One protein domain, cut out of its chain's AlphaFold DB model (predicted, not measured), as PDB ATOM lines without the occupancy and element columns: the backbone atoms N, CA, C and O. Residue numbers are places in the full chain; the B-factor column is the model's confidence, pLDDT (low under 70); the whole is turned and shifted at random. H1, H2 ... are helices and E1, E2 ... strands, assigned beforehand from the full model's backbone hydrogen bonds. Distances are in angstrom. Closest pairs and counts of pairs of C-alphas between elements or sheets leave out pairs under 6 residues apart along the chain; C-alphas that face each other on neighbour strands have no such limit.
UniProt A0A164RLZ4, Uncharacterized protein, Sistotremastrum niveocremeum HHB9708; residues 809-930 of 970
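AT A GLANCE: This is residues 809 to 930 of the 970 residues of an uncharacterized protein of Sistotremastrum niveocremeum HHB9708 (UniProt A0A164RLZ4). A twisted three-stranded sheet with H2 and H3 over one face makes a head, and the long helix H4 is an arm whose far end turns through H5 into H6, which folds back near H4. H1 packs on H2. The printed part has 122 residues with six named helices and three named strands, in the order H1 H2 E1 H3 E2 E3 H4 H5 H6; the antiparallel sheet runs E1 E3 E2, and the class is mixed. It is loose, with a radius of gyration of the C-alphas of 19.2 A, and spans 57 by 34 by 26 A.

HOW THE PARTS SIT: H1, residues 809 to 815, touches H2, residues 820 to 829, at Leu 812 and Ile 826, their closest C-alphas, 6.4 A apart, at a steep tilt of 50 degrees. H2 lies over E1, residues 835 to 840, at a height over the sheet of 9.7 A. On the same face, giving two layers, H3, residues 842 to 853, lies over E3, residues 878 to 883, at 9.0 A. H3 touches H2 with residues 844 to 848 alone; the closest C-alphas, of Cys 822 and Leu 848, are 6.8 A apart. E1, H3 and E2, residues 861 to 865, form a split strand-helix-strand unit, E3 lying between its strands, with a right-handed crossover. Within hydrogen-bond range are N 838 and O 880 of E1 and E3, 2.9 A, and N 863 and O 881 of the hairpin E2 and E3, 2.9 A. H4, residues 886 to 907, is near H6, residues 921 to 928; H5, residues 912 to 918, is close to H6 but not clearly touching, the closest C-alphas, of Arg 915 and Tyr 922, 6.1 A apart. Every O i to N i+4 pair is within range in H2, H3, H4 and H5, but 3 of 4 in H6 and 1 of 3 in H1, where 3 of 4 O i to N i+3 pairs are.

IN THESE COORDINATES: H1 begins at C-alpha 809 (-42.526, 9.602, -29.514), and H6 ends at C-alpha 928 (-27.313, 3.521, -39.095). H4 is 31.7 A long, H3 16.3 A, and E1 and E3 16.0 A each.

THE WHOLE: The C-alphas farthest apart, of Arg 868 and Arg 912, are 58.6 A apart. The printed part has no cut; the link E2 to E3 is long, and residues 868 to 876 are under pLDDT 70.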
ATOM      1  N   GLU A 809     -41.063   9.501 -29.523       85.75
ATOM      2  CA  GLU A 809     -42.526   9.602 -29.514       85.75
ATOM      3  C   GLU A 809     -43.112   8.910 -28.273       85.75
ATOM      4  O   GLU A 809     -43.949   9.485 -27.587       85.75
ATOM      5  N   ASP A 810     -42.606   7.722 -27.920       86.50
ATOM      6  CA  ASP A 810     -43.049   6.982 -26.731       86.50
ATOM      7  C   ASP A 810     -42.623   7.643 -25.415       86.50
ATOM      8  O   ASP A 810     -43.357   7.567 -24.431       86.50
ATOM      9  N   ALA A 811     -41.489   8.351 -25.397       87.38
ATOM     10  CA  ALA A 811     -41.113   9.184 -24.258       87.38
ATOM     11  C   ALA A 811     -42.027  10.418 -24.141       87.38
ATOM     12  O   ALA A 811     -42.540  10.701 -23.063       87.38
ATOM     13  N   LEU A 812     -42.296  11.125 -25.244       92.44
ATOM     14  CA  LEU A 812     -43.153  12.317 -25.255       92.44
ATOM     15  C   LEU A 812     -44.643  12.004 -25.044       92.44
ATOM     16  O   LEU A 812     -45.382  12.895 -24.629       92.44
ATOM     17  N   LYS A 813     -45.098  10.758 -25.247       92.19
ATOM     18  CA  LYS A 813     -46.477  10.325 -24.945       92.19
ATOM     19  C   LYS A 813     -46.887  10.534 -23.484       92.19
ATOM     20  O   LYS A 813     -48.083  10.621 -23.232       92.19
ATOM     21  N   VAL A 814     -45.955  10.691 -22.536       93.19
ATOM     22  CA  VAL A 814     -46.314  11.061 -21.150       93.19
ATOM     23  C   VAL A 814     -46.870  12.489 -21.039       93.19
ATOM     24  O   VAL A 814     -47.683  12.752 -20.163       93.19
ATOM     25  N   LEU A 815     -46.518  13.387 -21.972       94.00
ATOM     26  CA  LEU A 815     -47.107  14.730 -22.091       94.00
ATOM     27  C   LEU A 815     -48.540  14.698 -22.660       94.00
ATOM     28  O   LEU A 815     -49.185  15.746 -22.778       94.00
ATOM     29  N   ASN A 816     -49.032  13.524 -23.077       94.31
ATOM     30  CA  ASN A 816     -50.326  13.378 -23.723       94.31
ATOM     31  C   ASN A 816     -51.422  12.988 -22.729       94.31
ATOM     32  O   ASN A 816     -51.471  11.861 -22.242       94.31
ATOM     33  N   CYS A 817     -52.375  13.891 -22.499       95.12
ATOM     34  CA  CYS A 817     -53.604  13.562 -21.775       95.12
ATOM     35  C   CYS A 817     -54.724  13.004 -22.675       95.12
ATOM     36  O   CYS A 817     -55.859  12.890 -22.216       95.12
ATOM     37  N   GLY A 818     -54.436  12.721 -23.951       93.75
ATOM     38  CA  GLY A 818     -55.412  12.298 -24.956       93.75
ATOM     39  C   GLY A 818     -56.252  13.455 -25.499       93.75
ATOM     40  O   GLY A 818     -57.475  13.340 -25.549       93.75
ATOM     41  N   CYS A 819     -55.625  14.586 -25.848       96.38
ATOM     42  CA  CYS A 819     -56.322  15.692 -26.510       96.38
ATOM     43  C   CYS A 819     -55.501  16.327 -27.637       96.38
ATOM     44  O   CYS A 819     -54.280  16.453 -27.537       96.38
ATOM     45  N   ASP A 820     -56.209  16.832 -28.650       95.25
ATOM     46  CA  ASP A 820     -55.678  17.398 -29.893       95.25
ATOM     47  C   ASP A 820     -54.562  18.435 -29.672       95.25
ATOM     48  O   ASP A 820     -53.621  18.533 -30.460       95.25
ATOM     49  N   TYR A 821     -54.640  19.215 -28.588       95.81
ATOM     50  CA  TYR A 821     -53.620  20.205 -28.236       95.81
ATOM     51  C   TYR A 821     -52.301  19.552 -27.805       95.81
ATOM     52  O   TYR A 821     -51.235  20.032 -28.194       95.81
ATOM     53  N   CYS A 822     -52.357  18.469 -27.024       96.19
ATOM     54  CA  CYS A 822     -51.184  17.687 -26.634       96.19
ATOM     55  C   CYS A 822     -50.603  16.932 -27.829       96.19
ATOM     56  O   CYS A 822     -49.391  16.975 -28.024       96.19
ATOM     57  N   ASP A 823     -51.442  16.305 -28.658       95.06
ATOM     58  CA  ASP A 823     -50.995  15.629 -29.881       95.06
ATOM     59  C   ASP A 823     -50.303  16.611 -30.839       95.06
ATOM     60  O   ASP A 823     -49.201  16.349 -31.330       95.06
ATOM     61  N   HIS A 824     -50.879  17.802 -31.031       94.50
ATOM     62  CA  HIS A 824     -50.254  18.870 -31.807       94.50
ATOM     63  C   HIS A 824     -48.953  19.371 -31.161       94.50
ATOM     64  O   HIS A 824     -47.969  19.598 -31.869       94.50
ATOM     65  N   MET A 825     -48.898  19.514 -29.832       96.12
ATOM     66  CA  MET A 825     -47.662  19.872 -29.132       96.12
ATOM     67  C   MET A 825     -46.576  18.817 -29.345       96.12
ATOM     68  O   MET A 825     -45.468  19.179 -29.722       96.12
ATOM     69  N   ILE A 826     -46.881  17.529 -29.183       95.06
ATOM     70  CA  ILE A 826     -45.931  16.424 -29.366       95.06
ATOM     71  C   ILE A 826     -45.450  16.356 -30.821       95.06
ATOM     72  O   ILE A 826     -44.248  16.250 -31.058       95.06
ATOM     73  N   SER A 827     -46.350  16.533 -31.793       92.75
ATOM     74  CA  SER A 827     -46.009  16.637 -33.218       92.75
ATOM     75  C   SER A 827     -45.005  17.770 -33.499       92.75
ATOM     76  O   SER A 827     -44.004  17.559 -34.183       92.75
ATOM     77  N   ASN A 828     -45.192  18.950 -32.896       92.31
ATOM     78  CA  ASN A 828     -44.218  20.046 -32.978       92.31
ATOM     79  C   ASN A 828     -42.943  19.775 -32.143       92.31
ATOM     80  O   ASN A 828     -41.855  20.224 -32.505       92.31
ATOM     81  N   LEU A 829     -43.015  19.041 -31.028       93.19
ATOM     82  CA  LEU A 829     -41.833  18.695 -30.230       93.19
ATOM     83  C   LEU A 829     -40.888  17.759 -30.999       93.19
ATOM     84  O   LEU A 829     -39.677  17.980 -30.969       93.19
ATOM     85  N   LEU A 830     -41.431  16.812 -31.769       90.62
ATOM     86  CA  LEU A 830     -40.689  15.913 -32.665       90.62
ATOM     87  C   LEU A 830     -40.027  16.621 -33.865       90.62
ATOM     88  O   LEU A 830     -39.164  16.039 -34.520       90.62
ATOM     89  N   SER A 831     -40.396  17.871 -34.158       90.31
ATOM     90  CA  SER A 831     -39.830  18.647 -35.269       90.31
ATOM     91  C   SER A 831     -38.341  19.014 -35.054       90.31
ATOM     92  O   SER A 831     -37.864  19.020 -33.916       90.31
ATOM     93  N   PRO A 832     -37.577  19.376 -36.103       87.19
ATOM     94  CA  PRO A 832     -36.173  19.779 -35.963       87.19
ATOM     95  C   PRO A 832     -35.959  21.229 -35.481       87.19
ATOM     96  O   PRO A 832     -34.833  21.589 -35.140       87.19
ATOM     97  N   GLU A 833     -36.980  22.092 -35.487       88.81
ATOM     98  CA  GLU A 833     -36.838  23.509 -35.126       88.81
ATOM     99  C   GLU A 833     -36.520  23.693 -33.630       88.81
ATOM    100  O   GLU A 833     -37.174  23.106 -32.776       88.81
ATOM    101  N   CYS A 834     -35.562  24.567 -33.296       90.56
ATOM    102  CA  CYS A 834     -35.173  24.875 -31.908       90.56
ATOM    103  C   CYS A 834     -36.321  25.431 -31.054       90.56
ATOM    104  O   CYS A 834     -36.469  25.110 -29.870       90.56
ATOM    105  N   VAL A 835     -37.142  26.272 -31.679       91.19
ATOM    106  CA  VAL A 835     -38.247  26.981 -31.050       91.19
ATOM    107  C   VAL A 835     -39.501  26.742 -31.877       91.19
ATOM    108  O   VAL A 835     -39.502  26.974 -33.086       91.19
ATOM    109  N   ILE A 836     -40.564  26.304 -31.212       94.75
ATOM    110  CA  ILE A 836     -41.892  26.100 -31.796       94.75
ATOM    111  C   ILE A 836     -42.875  27.112 -31.199       94.75
ATOM    112  O   ILE A 836     -42.786  27.439 -30.016       94.75
ATOM    113  N   GLU A 837     -43.805  27.622 -32.008       94.12
ATOM    114  CA  GLU A 837     -44.849  28.557 -31.570       94.12
ATOM    115  C   GLU A 837     -46.231  27.928 -31.781       94.12
ATOM    116  O   GLU A 837     -46.693  27.781 -32.911       94.12
ATOM    117  N   ILE A 838     -46.912  27.593 -30.685       93.56
ATOM    118  CA  ILE A 838     -48.256  27.012 -30.690       93.56
ATOM    119  C   ILE A 838     -49.256  28.121 -30.344       93.56
ATOM    120  O   ILE A 838     -49.379  28.530 -29.189       93.56
ATOM    121  N   ARG A 839     -49.961  28.653 -31.350       91.00
ATOM    122  CA  ARG A 839     -50.947  29.737 -31.166       91.00
ATOM    123  C   ARG A 839     -52.298  29.177 -30.748       91.00
ATOM    124  O   ARG A 839     -52.933  28.472 -31.526       91.00
ATOM    125  N   GLN A 840     -52.739  29.504 -29.535       89.75
ATOM    126  CA  GLN A 840     -53.979  28.981 -28.955       89.75
ATOM    127  C   GLN A 840     -54.681  30.008 -28.046       89.75
ATOM    128  O   GLN A 840     -54.045  30.953 -27.562       89.75
ATOM    129  N   PRO A 841     -55.986  29.829 -27.758       89.56
ATOM    130  CA  PRO A 841     -56.672  30.573 -26.706       89.56
ATOM    131  C   PRO A 841     -56.058  30.311 -25.320       89.56
ATOM    132  O   PRO A 841     -55.361  29.320 -25.092       89.56
ATOM    133  N   ALA A 842     -56.355  31.185 -24.354       90.31
ATOM    134  CA  ALA A 842     -55.719  31.159 -23.034       90.31
ATOM    135  C   ALA A 842     -55.913  29.842 -22.250       90.31
ATOM    136  O   ALA A 842     -54.998  29.432 -21.543       90.31
ATOM    137  N   GLN A 843     -57.065  29.172 -22.382       93.44
ATOM    138  CA  GLN A 843     -57.351  27.921 -21.667       93.44
ATOM    139  C   GLN A 843     -56.545  26.721 -22.216       93.44
ATOM    140  O   GLN A 843     -55.840  26.103 -21.420       93.44
ATOM    141  N   PRO A 844     -56.553  26.403 -23.531       94.12
ATOM    142  CA  PRO A 844     -55.640  25.403 -24.088       94.12
ATOM    143  C   PRO A 844     -54.160  25.739 -23.870       94.12
ATOM    144  O   PRO A 844     -53.378  24.841 -23.579       94.12
ATOM    145  N   ARG A 845     -53.766  27.023 -23.924       94.69
ATOM    146  CA  ARG A 845     -52.388  27.423 -23.596       94.69
ATOM    147  C   ARG A 845     -52.018  27.053 -22.156       94.69
ATOM    148  O   ARG A 845     -51.039  26.344 -21.966       94.69
ATOM    149  N   ALA A 846     -52.812  27.464 -21.166       94.44
ATOM    150  CA  ALA A 846     -52.559  27.145 -19.757       94.44
ATOM    151  C   ALA A 846     -52.583  25.628 -19.471       94.44
ATOM    152  O   ALA A 846     -51.907  25.152 -18.561       94.44
ATOM    153  N   HIS A 847     -53.333  24.854 -20.263       96.31
ATOM    154  CA  HIS A 847     -53.272  23.396 -20.232       96.31
ATOM    155  C   HIS A 847     -51.910  22.867 -20.713       96.31
ATOM    156  O   HIS A 847     -51.298  22.075 -20.002       96.31
ATOM    157  N   LEU A 848     -51.409  23.317 -21.870       97.19
ATOM    158  CA  LEU A 848     -50.101  22.897 -22.394       97.19
ATOM    159  C   LEU A 848     -48.939  23.323 -21.489       97.19
ATOM    160  O   LEU A 848     -48.038  22.528 -21.246       97.19
ATOM    161  N   GLU A 849     -48.992  24.540 -20.941       96.81
ATOM    162  CA  GLU A 849     -48.033  25.028 -19.941       96.81
ATOM    163  C   GLU A 849     -47.963  24.057 -18.750       96.81
ATOM    164  O   GLU A 849     -46.888  23.551 -18.432       96.81
ATOM    165  N   LYS A 850     -49.119  23.666 -18.194       96.75
ATOM    166  CA  LYS A 850     -49.199  22.675 -17.111       96.75
ATOM    167  C   LYS A 850     -48.674  21.284 -17.502       96.75
ATOM    168  O   LYS A 850     -48.084  20.614 -16.659       96.75
ATOM    169  N   GLN A 851     -48.877  20.821 -18.739       97.25
ATOM    170  CA  GLN A 851     -48.311  19.531 -19.175       97.25
ATOM    171  C   GLN A 851     -46.781  19.571 -19.241       97.25
ATOM    172  O   GLN A 851     -46.134  18.577 -18.929       97.25
ATOM    173  N   ILE A 852     -46.193  20.716 -19.597       97.00
ATOM    174  CA  ILE A 852     -44.736  20.890 -19.578       97.00
ATOM    175  C   ILE A 852     -44.216  20.963 -18.130       97.00
ATOM    176  O   ILE A 852     -43.197  20.350 -17.820       97.00
ATOM    177  N   GLU A 853     -44.927  21.647 -17.224       96.31
ATOM    178  CA  GLU A 853     -44.583  21.711 -15.790       96.31
ATOM    179  C   GLU A 853     -44.597  20.342 -15.086       96.31
ATOM    180  O   GLU A 853     -43.850  20.143 -14.129       96.31
ATOM    181  N   LEU A 854     -45.434  19.400 -15.540       95.88
ATOM    182  CA  LEU A 854     -45.553  18.064 -14.941       95.88
ATOM    183  C   LEU A 854     -44.338  17.155 -15.187       95.88
ATOM    184  O   LEU A 854     -44.141  16.223 -14.409       95.88
ATOM    185  N   TYR A 855     -43.537  17.424 -16.224       95.38
ATOM    186  CA  TYR A 855     -42.433  16.556 -16.658       95.38
ATOM    187  C   TYR A 855     -41.133  17.354 -16.914       95.38
ATOM    188  O   TYR A 855     -40.660  17.465 -18.055       95.38
ATOM    189  N   PRO A 856     -40.534  17.955 -15.865       92.75
ATOM    190  CA  PRO A 856     -39.350  18.811 -15.985       92.75
ATOM    191  C   PRO A 856     -38.097  18.080 -16.499       92.75
ATOM    192  O   PRO A 856     -37.163  18.733 -16.972       92.75
ATOM    193  N   GLU A 857     -38.060  16.745 -16.463       91.06
ATOM    194  CA  GLU A 857     -36.983  15.917 -17.016       91.06
ATOM    195  C   GLU A 857     -36.779  16.104 -18.528       91.06
ATOM    196  O   GLU A 857     -35.668  15.900 -19.023       91.06
ATOM    197  N   PHE A 858     -37.798  16.565 -19.266       91.50
ATOM    198  CA  PHE A 858     -37.643  16.900 -20.683       91.50
ATOM    199  C   PHE A 858     -36.860  18.195 -20.926       91.50
ATOM    200  O   PHE A 858     -36.489  18.467 -22.066       91.50
ATOM    201  N   GLY A 859     -36.602  19.012 -19.896       94.31
ATOM    202  CA  GLY A 859     -35.820  20.250 -20.008       94.31
ATOM    203  C   GLY A 859     -36.431  21.322 -20.924       94.31
ATOM    204  O   GLY A 859     -35.736  22.267 -21.306       94.31
ATOM    205  N   LEU A 860     -37.707  21.173 -21.290       96.69
ATOM    206  CA  LEU A 860     -38.460  22.121 -22.106       96.69
ATOM    207  C   LEU A 860     -38.618  23.450 -21.361       96.69
ATOM    208  O   LEU A 860     -38.945  23.481 -20.176       96.69
ATOM    209  N   LYS A 861     -38.421  24.560 -22.071       96.69
ATOM    210  CA  LYS A 861     -38.667  25.913 -21.553       96.69
ATOM    211  C   LYS A 861     -39.762  26.553 -22.385       96.69
ATOM    212  O   LYS A 861     -39.742  26.408 -23.602       96.69
ATOM    213  N   TYR A 862     -40.676  27.291 -21.769       96.81
ATOM    214  CA  TYR A 862     -41.717  28.006 -22.505       96.81
ATOM    215  C   TYR A 862     -41.900  29.443 -22.023       96.81
ATOM    216  O   TYR A 862     -41.532  29.801 -20.905       96.81
ATOM    217  N   HIS A 863     -42.480  30.271 -22.887       95.50
ATOM    218  CA  HIS A 863     -43.025  31.578 -22.539       95.50
ATOM    219  C   HIS A 863     -44.212  31.914 -23.448       95.50
ATOM    220  O   HIS A 863     -44.309  31.430 -24.575       95.50
ATOM    221  N   THR A 864     -45.125  32.766 -22.978       92.69
ATOM    222  CA  THR A 864     -46.177  33.327 -23.838       92.69
ATOM    223  C   THR A 864     -45.627  34.539 -24.589       92.69
ATOM    224  O   THR A 864     -45.246  35.527 -23.964       92.69
ATOM    225  N   ASN A 865     -45.629  34.497 -25.921       89.06
ATOM    226  CA  ASN A 865     -45.372  35.671 -26.748       89.06
ATOM    227  C   ASN A 865     -46.596  36.600 -26.727       89.06
ATOM    228  O   ASN A 865     -47.716  36.181 -27.032       89.06
ATOM    229  N   THR A 866     -46.370  37.862 -26.364       83.56
ATOM    230  CA  THR A 866     -47.394  38.909 -26.226       83.56
ATOM    231  C   THR A 866     -47.217  40.078 -27.203       83.56
ATOM    232  O   THR A 866     -47.930  41.077 -27.074       83.56
ATOM    233  N   ASP A 867     -46.312  39.977 -28.189       76.56
ATOM    234  CA  ASP A 867     -46.129  41.030 -29.197       76.56
ATOM    235  C   ASP A 867     -47.426  41.268 -29.992       76.56
ATOM    236  O   ASP A 867     -48.009  40.369 -30.598       76.56
ATOM    237  N   ARG A 868     -47.880  42.524 -29.991       59.03
ATOM    238  CA  ARG A 868     -49.103  42.971 -30.664       59.03
ATOM    239  C   ARG A 868     -48.924  43.215 -32.166       59.03
ATOM    240  O   ARG A 868     -49.911  43.504 -32.835       59.03
ATOM    241  N   ARG A 869     -47.713  43.140 -32.726       58.53
ATOM    242  CA  ARG A 869     -47.465  43.507 -34.137       58.53
ATOM    243  C   ARG A 869     -48.065  42.539 -35.166       58.53
ATOM    244  O   ARG A 869     -48.293  42.941 -36.299       58.53
ATOM    245  N   THR A 870     -48.382  41.303 -34.784       55.19
ATOM    246  CA  THR A 870     -48.968  40.267 -35.662       55.19
ATOM    247  C   THR A 870     -50.507  40.208 -35.646       55.19
ATOM    248  O   THR A 870     -51.092  39.342 -36.294       55.19
ATOM    249  N   PHE A 871     -51.187  41.124 -34.945       52.03
ATOM    250  CA  PHE A 871     -52.621  41.015 -34.615       52.03
ATOM    251  C   PHE A 871     -53.627  41.173 -35.774       52.03
ATOM    252  O   PHE A 871     -54.811  40.911 -35.572       52.03
ATOM    253  N   GLN A 872     -53.222  41.645 -36.958       54.19
ATOM    254  CA  GLN A 872     -54.177  42.162 -37.956       54.19
ATOM    255  C   GLN A 872     -55.048  41.116 -38.677       54.19
ATOM    256  O   GLN A 872     -56.018  41.516 -39.316       54.19
ATOM    257  N   PHE A 873     -54.752  39.812 -38.581       54.41
ATOM    258  CA  PHE A 873     -55.425  38.791 -39.406       54.41
ATOM    259  C   PHE A 873     -56.086  37.619 -38.666       54.41
ATOM    260  O   PHE A 873     -56.915  36.944 -39.265       54.41
ATOM    261  N   ASN A 874     -55.778  37.365 -37.388       50.16
ATOM    262  CA  ASN A 874     -56.444  36.329 -36.585       50.16
ATOM    263  C   ASN A 874     -56.527  36.779 -35.118       50.16
ATOM    264  O   ASN A 874     -55.515  37.147 -34.525       50.16
ATOM    265  N   GLY A 875     -57.730  36.787 -34.540       58.88
ATOM    266  CA  GLY A 875     -57.995  37.459 -33.262       58.88
ATOM    267  C   GLY A 875     -57.530  36.705 -32.009       58.88
ATOM    268  O   GLY A 875     -57.705  35.496 -31.905       58.88
ATOM    269  N   ASN A 876     -57.016  37.452 -31.023       65.00
ATOM    270  CA  ASN A 876     -56.820  37.100 -29.601       65.00
ATOM    271  C   ASN A 876     -56.053  35.804 -29.224       65.00
ATOM    272  O   ASN A 876     -55.899  35.535 -28.030       65.00
ATOM    273  N   CYS A 877     -55.527  35.027 -30.171       74.44
ATOM    274  CA  CYS A 877     -54.663  33.880 -29.878       74.44
ATOM    275  C   CYS A 877     -53.216  34.325 -29.614       74.44
ATOM    276  O   CYS A 877     -52.529  34.795 -30.520       74.44
ATOM    277  N   TYR A 878     -52.740  34.125 -28.384       83.25
ATOM    278  CA  TYR A 878     -51.330  34.308 -28.032       83.25
ATOM    279  C   TYR A 878     -50.513  33.065 -28.420       83.25
ATOM    280  O   TYR A 878     -51.023  31.941 -28.395       83.25
ATOM    281  N   GLY A 879     -49.238  33.255 -28.763       89.62
ATOM    282  CA  GLY A 879     -48.316  32.159 -29.066       89.62
ATOM    283  C   GLY A 879     -47.674  31.593 -27.803       89.62
ATOM    284  O   GLY A 879     -46.993  32.323 -27.088       89.62
ATOM    285  N   LEU A 880     -47.847  30.297 -27.538       95.25
ATOM    286  CA  LEU A 880     -46.996  29.565 -26.602       95.25
ATOM    287  C   LEU A 880     -45.693  29.209 -27.319       95.25
ATOM    288  O   LEU A 880     -45.692  28.386 -28.233       95.25
ATOM    289  N   VAL A 881     -44.598  29.848 -26.924       96.00
ATOM    290  CA  VAL A 881     -43.277  29.649 -27.517       96.00
ATOM    291  C   VAL A 881     -42.501  28.666 -26.652       96.00
ATOM    292  O   VAL A 881     -42.158  28.995 -25.518       96.00
ATOM    293  N   ILE A 882     -42.227  27.472 -27.181       97.19
ATOM    294  CA  ILE A 882     -41.500  26.402 -26.486       97.19
ATOM    295  C   ILE A 882     -40.106  26.270 -27.109       97.19
ATOM    296  O   ILE A 882     -39.972  26.011 -28.306       97.19
ATOM    297  N   THR A 883     -39.069  26.431 -26.292       96.69
ATOM    298  CA  THR A 883     -37.665  26.182 -26.632       96.69
ATOM    299  C   THR A 883     -37.292  24.764 -26.210       96.69
ATOM    300  O   THR A 883     -37.430  24.398 -25.037       96.69
ATOM    301  N   LYS A 884     -36.799  23.971 -27.161       95.31
ATOM    302  CA  LYS A 884     -36.407  22.573 -26.952       95.31
ATOM    303  C   LYS A 884     -34.913  22.491 -26.592       95.31
ATOM    304  O   LYS A 884     -34.128  23.258 -27.147       95.31
ATOM    305  N   PRO A 885     -34.487  21.601 -25.677       93.88
ATOM    306  CA  PRO A 885     -33.069  21.380 -25.418       93.88
ATOM    307  C   PRO A 885     -32.396  20.677 -26.604       93.88
ATOM    308  O   PRO A 885     -33.048  19.967 -27.375       93.88
ATOM    309  N   ASP A 886     -31.072  20.811 -26.689       90.69
ATOM    310  CA  ASP A 886     -30.237  20.298 -27.785       90.69
ATOM    311  C   ASP A 886     -30.500  18.834 -28.137       90.69
ATOM    312  O   ASP A 886     -30.443  18.450 -29.300       90.69
ATOM    313  N   TRP A 887     -30.833  18.002 -27.152       89.50
ATOM    314  CA  TRP A 887     -31.079  16.585 -27.383       89.50
ATOM    315  C   TRP A 887     -32.413  16.294 -28.088       89.50
ATOM    316  O   TRP A 887     -32.447  15.411 -28.945       89.50
ATOM    317  N   ILE A 888     -33.480  17.051 -27.796       91.25
ATOM    318  CA  ILE A 888     -34.758  16.939 -28.520       91.25
ATOM    319  C   ILE A 888     -34.583  17.504 -29.934       91.25
ATOM    320  O   ILE A 888     -35.029  16.876 -30.891       91.25
ATOM    321  N   MET A 889     -33.856  18.621 -30.088       90.38
ATOM    322  CA  MET A 889     -33.494  19.157 -31.410       90.38
ATOM    323  C   MET A 889     -32.731  18.128 -32.254       90.38
ATOM    324  O   MET A 889     -33.108  17.851 -33.391       90.38
ATOM    325  N   ASN A 890     -31.681  17.527 -31.688       89.25
ATOM    326  CA  ASN A 890     -30.840  16.554 -32.382       89.25
ATOM    327  C   ASN A 890     -31.606  15.265 -32.709       89.25
ATOM    328  O   ASN A 890     -31.387  14.696 -33.777       89.25
ATOM    329  N   PHE A 891     -32.544  14.825 -31.860       90.12
ATOM    330  CA  PHE A 891     -33.424  13.706 -32.202       90.12
ATOM    331  C   PHE A 891     -34.406  14.071 -33.320       90.12
ATOM    332  O   PHE A 891     -34.504  13.317 -34.283       90.12
ATOM    333  N   GLY A 892     -35.101  15.213 -33.250       88.69
ATOM    334  CA  GLY A 892     -36.034  15.643 -34.303       88.69
ATOM    335  C   GLY A 892     -35.339  15.839 -35.655       88.69
ATOM    336  O   GLY A 892     -35.835  15.402 -36.696       88.69
ATOM    337  N   ARG A 893     -34.119  16.393 -35.634       89.50
ATOM    338  CA  ARG A 893     -33.204  16.442 -36.782       89.50
ATOM    339  C   ARG A 893     -32.902  15.035 -37.303       89.50
ATOM    340  O   ARG A 893     -33.154  14.771 -38.475       89.50
ATOM    341  N   TRP A 894     -32.412  14.134 -36.452       92.06
ATOM    342  CA  TRP A 894     -32.056  12.760 -36.826       92.06
ATOM    343  C   TRP A 894     -33.251  11.957 -37.368       92.06
ATOM    344  O   TRP A 894     -33.104  11.286 -38.388       92.06
ATOM    345  N   SER A 895     -34.437  12.072 -36.759       90.12
ATOM    346  CA  SER A 895     -35.658  11.379 -37.198       90.12
ATOM    347  C   SER A 895     -36.073  11.831 -38.595       90.12
ATOM    348  O   SER A 895     -36.160  11.004 -39.498       90.12
ATOM    349  N   ARG A 896     -36.165  13.148 -38.831       89.56
ATOM    350  CA  ARG A 896     -36.466  13.704 -40.159       89.56
ATOM    351  C   ARG A 896     -35.421  13.304 -41.212       89.56
ATOM    352  O   ARG A 896     -35.770  13.009 -42.350       89.56
ATOM    353  N   CYS A 897     -34.139  13.264 -40.841       92.25
ATOM    354  CA  CYS A 897     -33.063  12.790 -41.721       92.25
ATOM    355  C   CYS A 897     -33.239  11.308 -42.092       92.25
ATOM    356  O   CYS A 897     -33.100  10.931 -43.256       92.25
ATOM    357  N   ARG A 898     -33.572  10.476 -41.102       93.00
ATOM    358  CA  ARG A 898     -33.858   9.049 -41.259       93.00
ATOM    359  C   ARG A 898     -35.094   8.809 -42.126       93.00
ATOM    360  O   ARG A 898     -35.039   7.964 -43.009       93.00
ATOM    361  N   GLU A 899     -36.180   9.541 -41.902       92.88
ATOM    362  CA  GLU A 899     -37.436   9.423 -42.652       92.88
ATOM    363  C   GLU A 899     -37.230   9.678 -44.151       92.88
ATOM    364  O   GLU A 899     -37.615   8.839 -44.962       92.88
ATOM    365  N   VAL A 900     -36.535  10.761 -44.523       93.81
ATOM    366  CA  VAL A 900     -36.227  11.065 -45.934       93.81
ATOM    367  C   VAL A 900     -35.301  10.010 -46.559       93.81
ATOM    368  O   VAL A 900     -35.498   9.604 -47.703       93.81
ATOM    369  N   ALA A 901     -34.309   9.503 -45.820       95.75
ATOM    370  CA  ALA A 901     -33.456   8.424 -46.322       95.75
ATOM    371  C   ALA A 901     -34.215   7.095 -46.498       95.75
ATOM    372  O   ALA A 901     -33.946   6.358 -47.446       95.75
ATOM    373  N   LEU A 902     -35.178   6.796 -45.623       94.75
ATOM    374  CA  LEU A 902     -36.040   5.621 -45.749       94.75
ATOM    375  C   LEU A 902     -37.048   5.768 -46.897       94.75
ATOM    376  O   LEU A 902     -37.288   4.781 -47.584       94.75
ATOM    377  N   ALA A 903     -37.576   6.965 -47.166       95.50
ATOM    378  CA  ALA A 903     -38.395   7.232 -48.353       95.50
ATOM    379  C   ALA A 903     -37.611   6.931 -49.646       95.50
ATOM    380  O   ALA A 903     -38.034   6.087 -50.440       95.50
ATOM    381  N   ALA A 904     -36.401   7.484 -49.780       96.25
ATOM    382  CA  ALA A 904     -35.499   7.212 -50.901       96.25
ATOM    383  C   ALA A 904     -35.110   5.724 -51.050       96.25
ATOM    384  O   ALA A 904     -34.976   5.231 -52.170       96.25
ATOM    385  N   ILE A 905     -34.952   4.981 -49.947       95.94
ATOM    386  CA  ILE A 905     -34.714   3.523 -49.985       95.94
ATOM    387  C   ILE A 905     -35.974   2.761 -50.415       95.94
ATOM    388  O   ILE A 905     -35.869   1.822 -51.204       95.94
ATOM    389  N   ASN A 906     -37.151   3.143 -49.917       95.06
ATOM    390  CA  ASN A 906     -38.420   2.456 -50.177       95.06
ATOM    391  C   ASN A 906     -38.961   2.705 -51.593       95.06
ATOM    392  O   ASN A 906     -39.647   1.838 -52.134       95.06
ATOM    393  N   ALA A 907     -38.631   3.844 -52.210       95.81
ATOM    394  CA  ALA A 907     -38.935   4.111 -53.615       95.81
ATOM    395  C   ALA A 907     -38.158   3.187 -54.574       95.81
ATOM    396  O   ALA A 907     -38.661   2.838 -55.644       95.81
ATOM    397  N   ILE A 908     -36.962   2.727 -54.184       96.12
ATOM    398  CA  ILE A 908     -36.236   1.682 -54.918       96.12
ATOM    399  C   ILE A 908     -36.977   0.349 -54.712       96.12
ATOM    400  O   ILE A 908     -37.076  -0.109 -53.571       96.12
ATOM    401  N   PRO A 909     -37.442  -0.333 -55.783       92.38
ATOM    402  CA  PRO A 909     -38.213  -1.568 -55.659       92.38
ATOM    403  C   PRO A 909     -37.520  -2.622 -54.786       92.38
ATOM    404  O   PRO A 909     -36.318  -2.865 -54.922       92.38
ATOM    405  N   SER A 910     -38.288  -3.236 -53.890       86.50
ATOM    406  CA  SER A 910     -37.772  -3.863 -52.671       86.50
ATOM    407  C   SER A 910     -36.969  -5.163 -52.855       86.50
ATOM    408  O   SER A 910     -36.948  -5.803 -53.914       86.50
ATOM    409  N   GLY A 911     -36.263  -5.553 -51.789       84.88
ATOM    410  CA  GLY A 911     -35.618  -6.859 -51.658       84.88
ATOM    411  C   GLY A 911     -34.356  -6.994 -52.510       84.88
ATOM    412  O   GLY A 911     -33.394  -6.233 -52.366       84.88
ATOM    413  N   ARG A 912     -34.327  -7.974 -53.426       89.19
ATOM    414  CA  ARG A 912     -33.126  -8.293 -54.230       89.19
ATOM    415  C   ARG A 912     -32.562  -7.097 -55.009       89.19
ATOM    416  O   ARG A 912     -31.348  -7.027 -55.181       89.19
ATOM    417  N   ARG A 913     -33.402  -6.160 -55.471       91.06
ATOM    418  CA  ARG A 913     -32.952  -4.976 -56.231       91.06
ATOM    419  C   ARG A 913     -32.242  -3.953 -55.342       91.06
ATOM    420  O   ARG A 913     -31.160  -3.510 -55.716       91.06
ATOM    421  N   GLN A 914     -32.774  -3.659 -54.153       95.06
ATOM    422  CA  GLN A 914     -32.084  -2.850 -53.139       95.06
ATOM    423  C   GLN A 914     -30.721  -3.473 -52.789       95.06
ATOM    424  O   GLN A 914     -29.691  -2.813 -52.932       95.06
ATOM    425  N   ARG A 915     -30.676  -4.773 -52.451       93.62
ATOM    426  CA  ARG A 915     -29.403  -5.468 -52.167       93.62
ATOM    427  C   ARG A 915     -28.426  -5.439 -53.352       93.62
ATOM    428  O   ARG A 915     -27.229  -5.291 -53.132       93.62
ATOM    429  N   SER A 916     -28.912  -5.520 -54.593       94.56
ATOM    430  CA  SER A 916     -28.075  -5.418 -55.800       94.56
ATOM    431  C   SER A 916     -27.506  -4.013 -56.036       94.56
ATOM    432  O   SER A 916     -26.393  -3.892 -56.540       94.56
ATOM    433  N   ILE A 917     -28.250  -2.956 -55.699       96.19
ATOM    434  CA  ILE A 917     -27.819  -1.557 -55.861       96.19
ATOM    435  C   ILE A 917     -26.807  -1.176 -54.773       96.19
ATOM    436  O   ILE A 917     -25.731  -0.648 -55.069       96.19
ATOM    437  N   PHE A 918     -27.130  -1.477 -53.515       95.62
ATOM    438  CA  PHE A 918     -26.330  -1.083 -52.355       95.62
ATOM    439  C   PHE A 918     -25.152  -2.026 -52.069       95.62
ATOM    440  O   PHE A 918     -24.147  -1.591 -51.500       95.62
ATOM    441  N   GLY A 919     -25.246  -3.299 -52.467       94.50
ATOM    442  CA  GLY A 919     -24.235  -4.320 -52.198       94.50
ATOM    443  C   GLY A 919     -23.904  -4.417 -50.706       94.50
ATOM    444  O   GLY A 919     -24.782  -4.323 -49.847       94.50
ATOM    445  N   ASN A 920     -22.613  -4.525 -50.390       94.31
ATOM    446  CA  ASN A 920     -22.112  -4.634 -49.014       94.31
ATOM    447  C   ASN A 920     -22.465  -3.424 -48.120       94.31
ATOM    448  O   ASN A 920     -22.410  -3.543 -46.898       94.31
ATOM    449  N   ASN A 921     -22.853  -2.272 -48.687       95.31
ATOM    450  CA  ASN A 921     -23.295  -1.118 -47.898       95.31
ATOM    451  C   ASN A 921     -24.745  -1.241 -47.394       95.31
ATOM    452  O   ASN A 921     -25.108  -0.483 -46.503       95.31
ATOM    453  N   TYR A 922     -25.562  -2.173 -47.905       94.44
ATOM    454  CA  TYR A 922     -26.992  -2.255 -47.572       94.44
ATOM    455  C   TYR A 922     -27.253  -2.373 -46.063       94.44
ATOM    456  O   TYR A 922     -27.868  -1.490 -45.467       94.44
ATOM    457  N   ALA A 923     -26.706  -3.413 -45.423       92.19
ATOM    458  CA  ALA A 923     -26.865  -3.632 -43.985       92.19
ATOM    459  C   ALA A 923     -26.280  -2.474 -43.152       92.19
ATOM    460  O   ALA A 923     -26.863  -2.080 -42.149       92.19
ATOM    461  N   ARG A 924     -25.169  -1.881 -43.610       94.44
ATOM    462  CA  ARG A 924     -24.480  -0.753 -42.958       94.44
ATOM    463  C   ARG A 924     -25.287   0.551 -42.998       94.44
ATOM    464  O   ARG A 924     -25.184   1.359 -42.081       94.44
ATOM    465  N   ILE A 925     -26.080   0.761 -44.051       94.56
ATOM    466  CA  ILE A 925     -26.996   1.903 -44.174       94.56
ATOM    467  C   ILE A 925     -28.232   1.678 -43.287       94.56
ATOM    468  O   ILE A 925     -28.601   2.576 -42.534       94.56
ATOM    469  N   LEU A 926     -28.827   0.479 -43.312       93.25
ATOM    470  CA  LEU A 926     -29.998   0.143 -42.489       93.25
ATOM    471  C   LEU A 926     -29.713   0.175 -40.976       93.25
ATOM    472  O   LEU A 926     -30.530   0.695 -40.217       93.25
ATOM    473  N   ASP A 927     -28.548  -0.318 -40.547       91.56
ATOM    474  CA  ASP A 927     -28.075  -0.260 -39.155       91.56
ATOM    475  C   ASP A 927     -28.015   1.190 -38.640       91.56
ATOM    476  O   ASP A 927     -28.626   1.534 -37.626       91.56
ATOM    477  N   LYS A 928     -27.391   2.087 -39.414       91.69
ATOM    478  CA  LYS A 928     -27.313   3.521 -39.095       91.69
ATOM    479  C   LYS A 928     -28.663   4.239 -39.108       91.69
ATOM    480  O   LYS A 928     -28.865   5.165 -38.323       91.69
ATOM    481  N   LEU A 929     -29.590   3.803 -39.959       92.19
ATOM    482  CA  LEU A 929     -30.982   4.265 -39.964       92.19
ATOM    483  C   LEU A 929     -31.832   3.607 -38.861       92.19
ATOM    484  O   LEU A 929     -33.016   3.921 -38.743       92.19
ATOM    485  N   ALA A 930     -31.257   2.728 -38.033       88.81
ATOM    486  CA  ALA A 930     -31.951   1.972 -36.993       88.81
ATOM    487  C   ALA A 930     -33.229   1.286 -37.517       88.81
ATOM    488  O   ALA A 930     -34.319   1.427 -36.955       88.81
TER     489      ALA A 930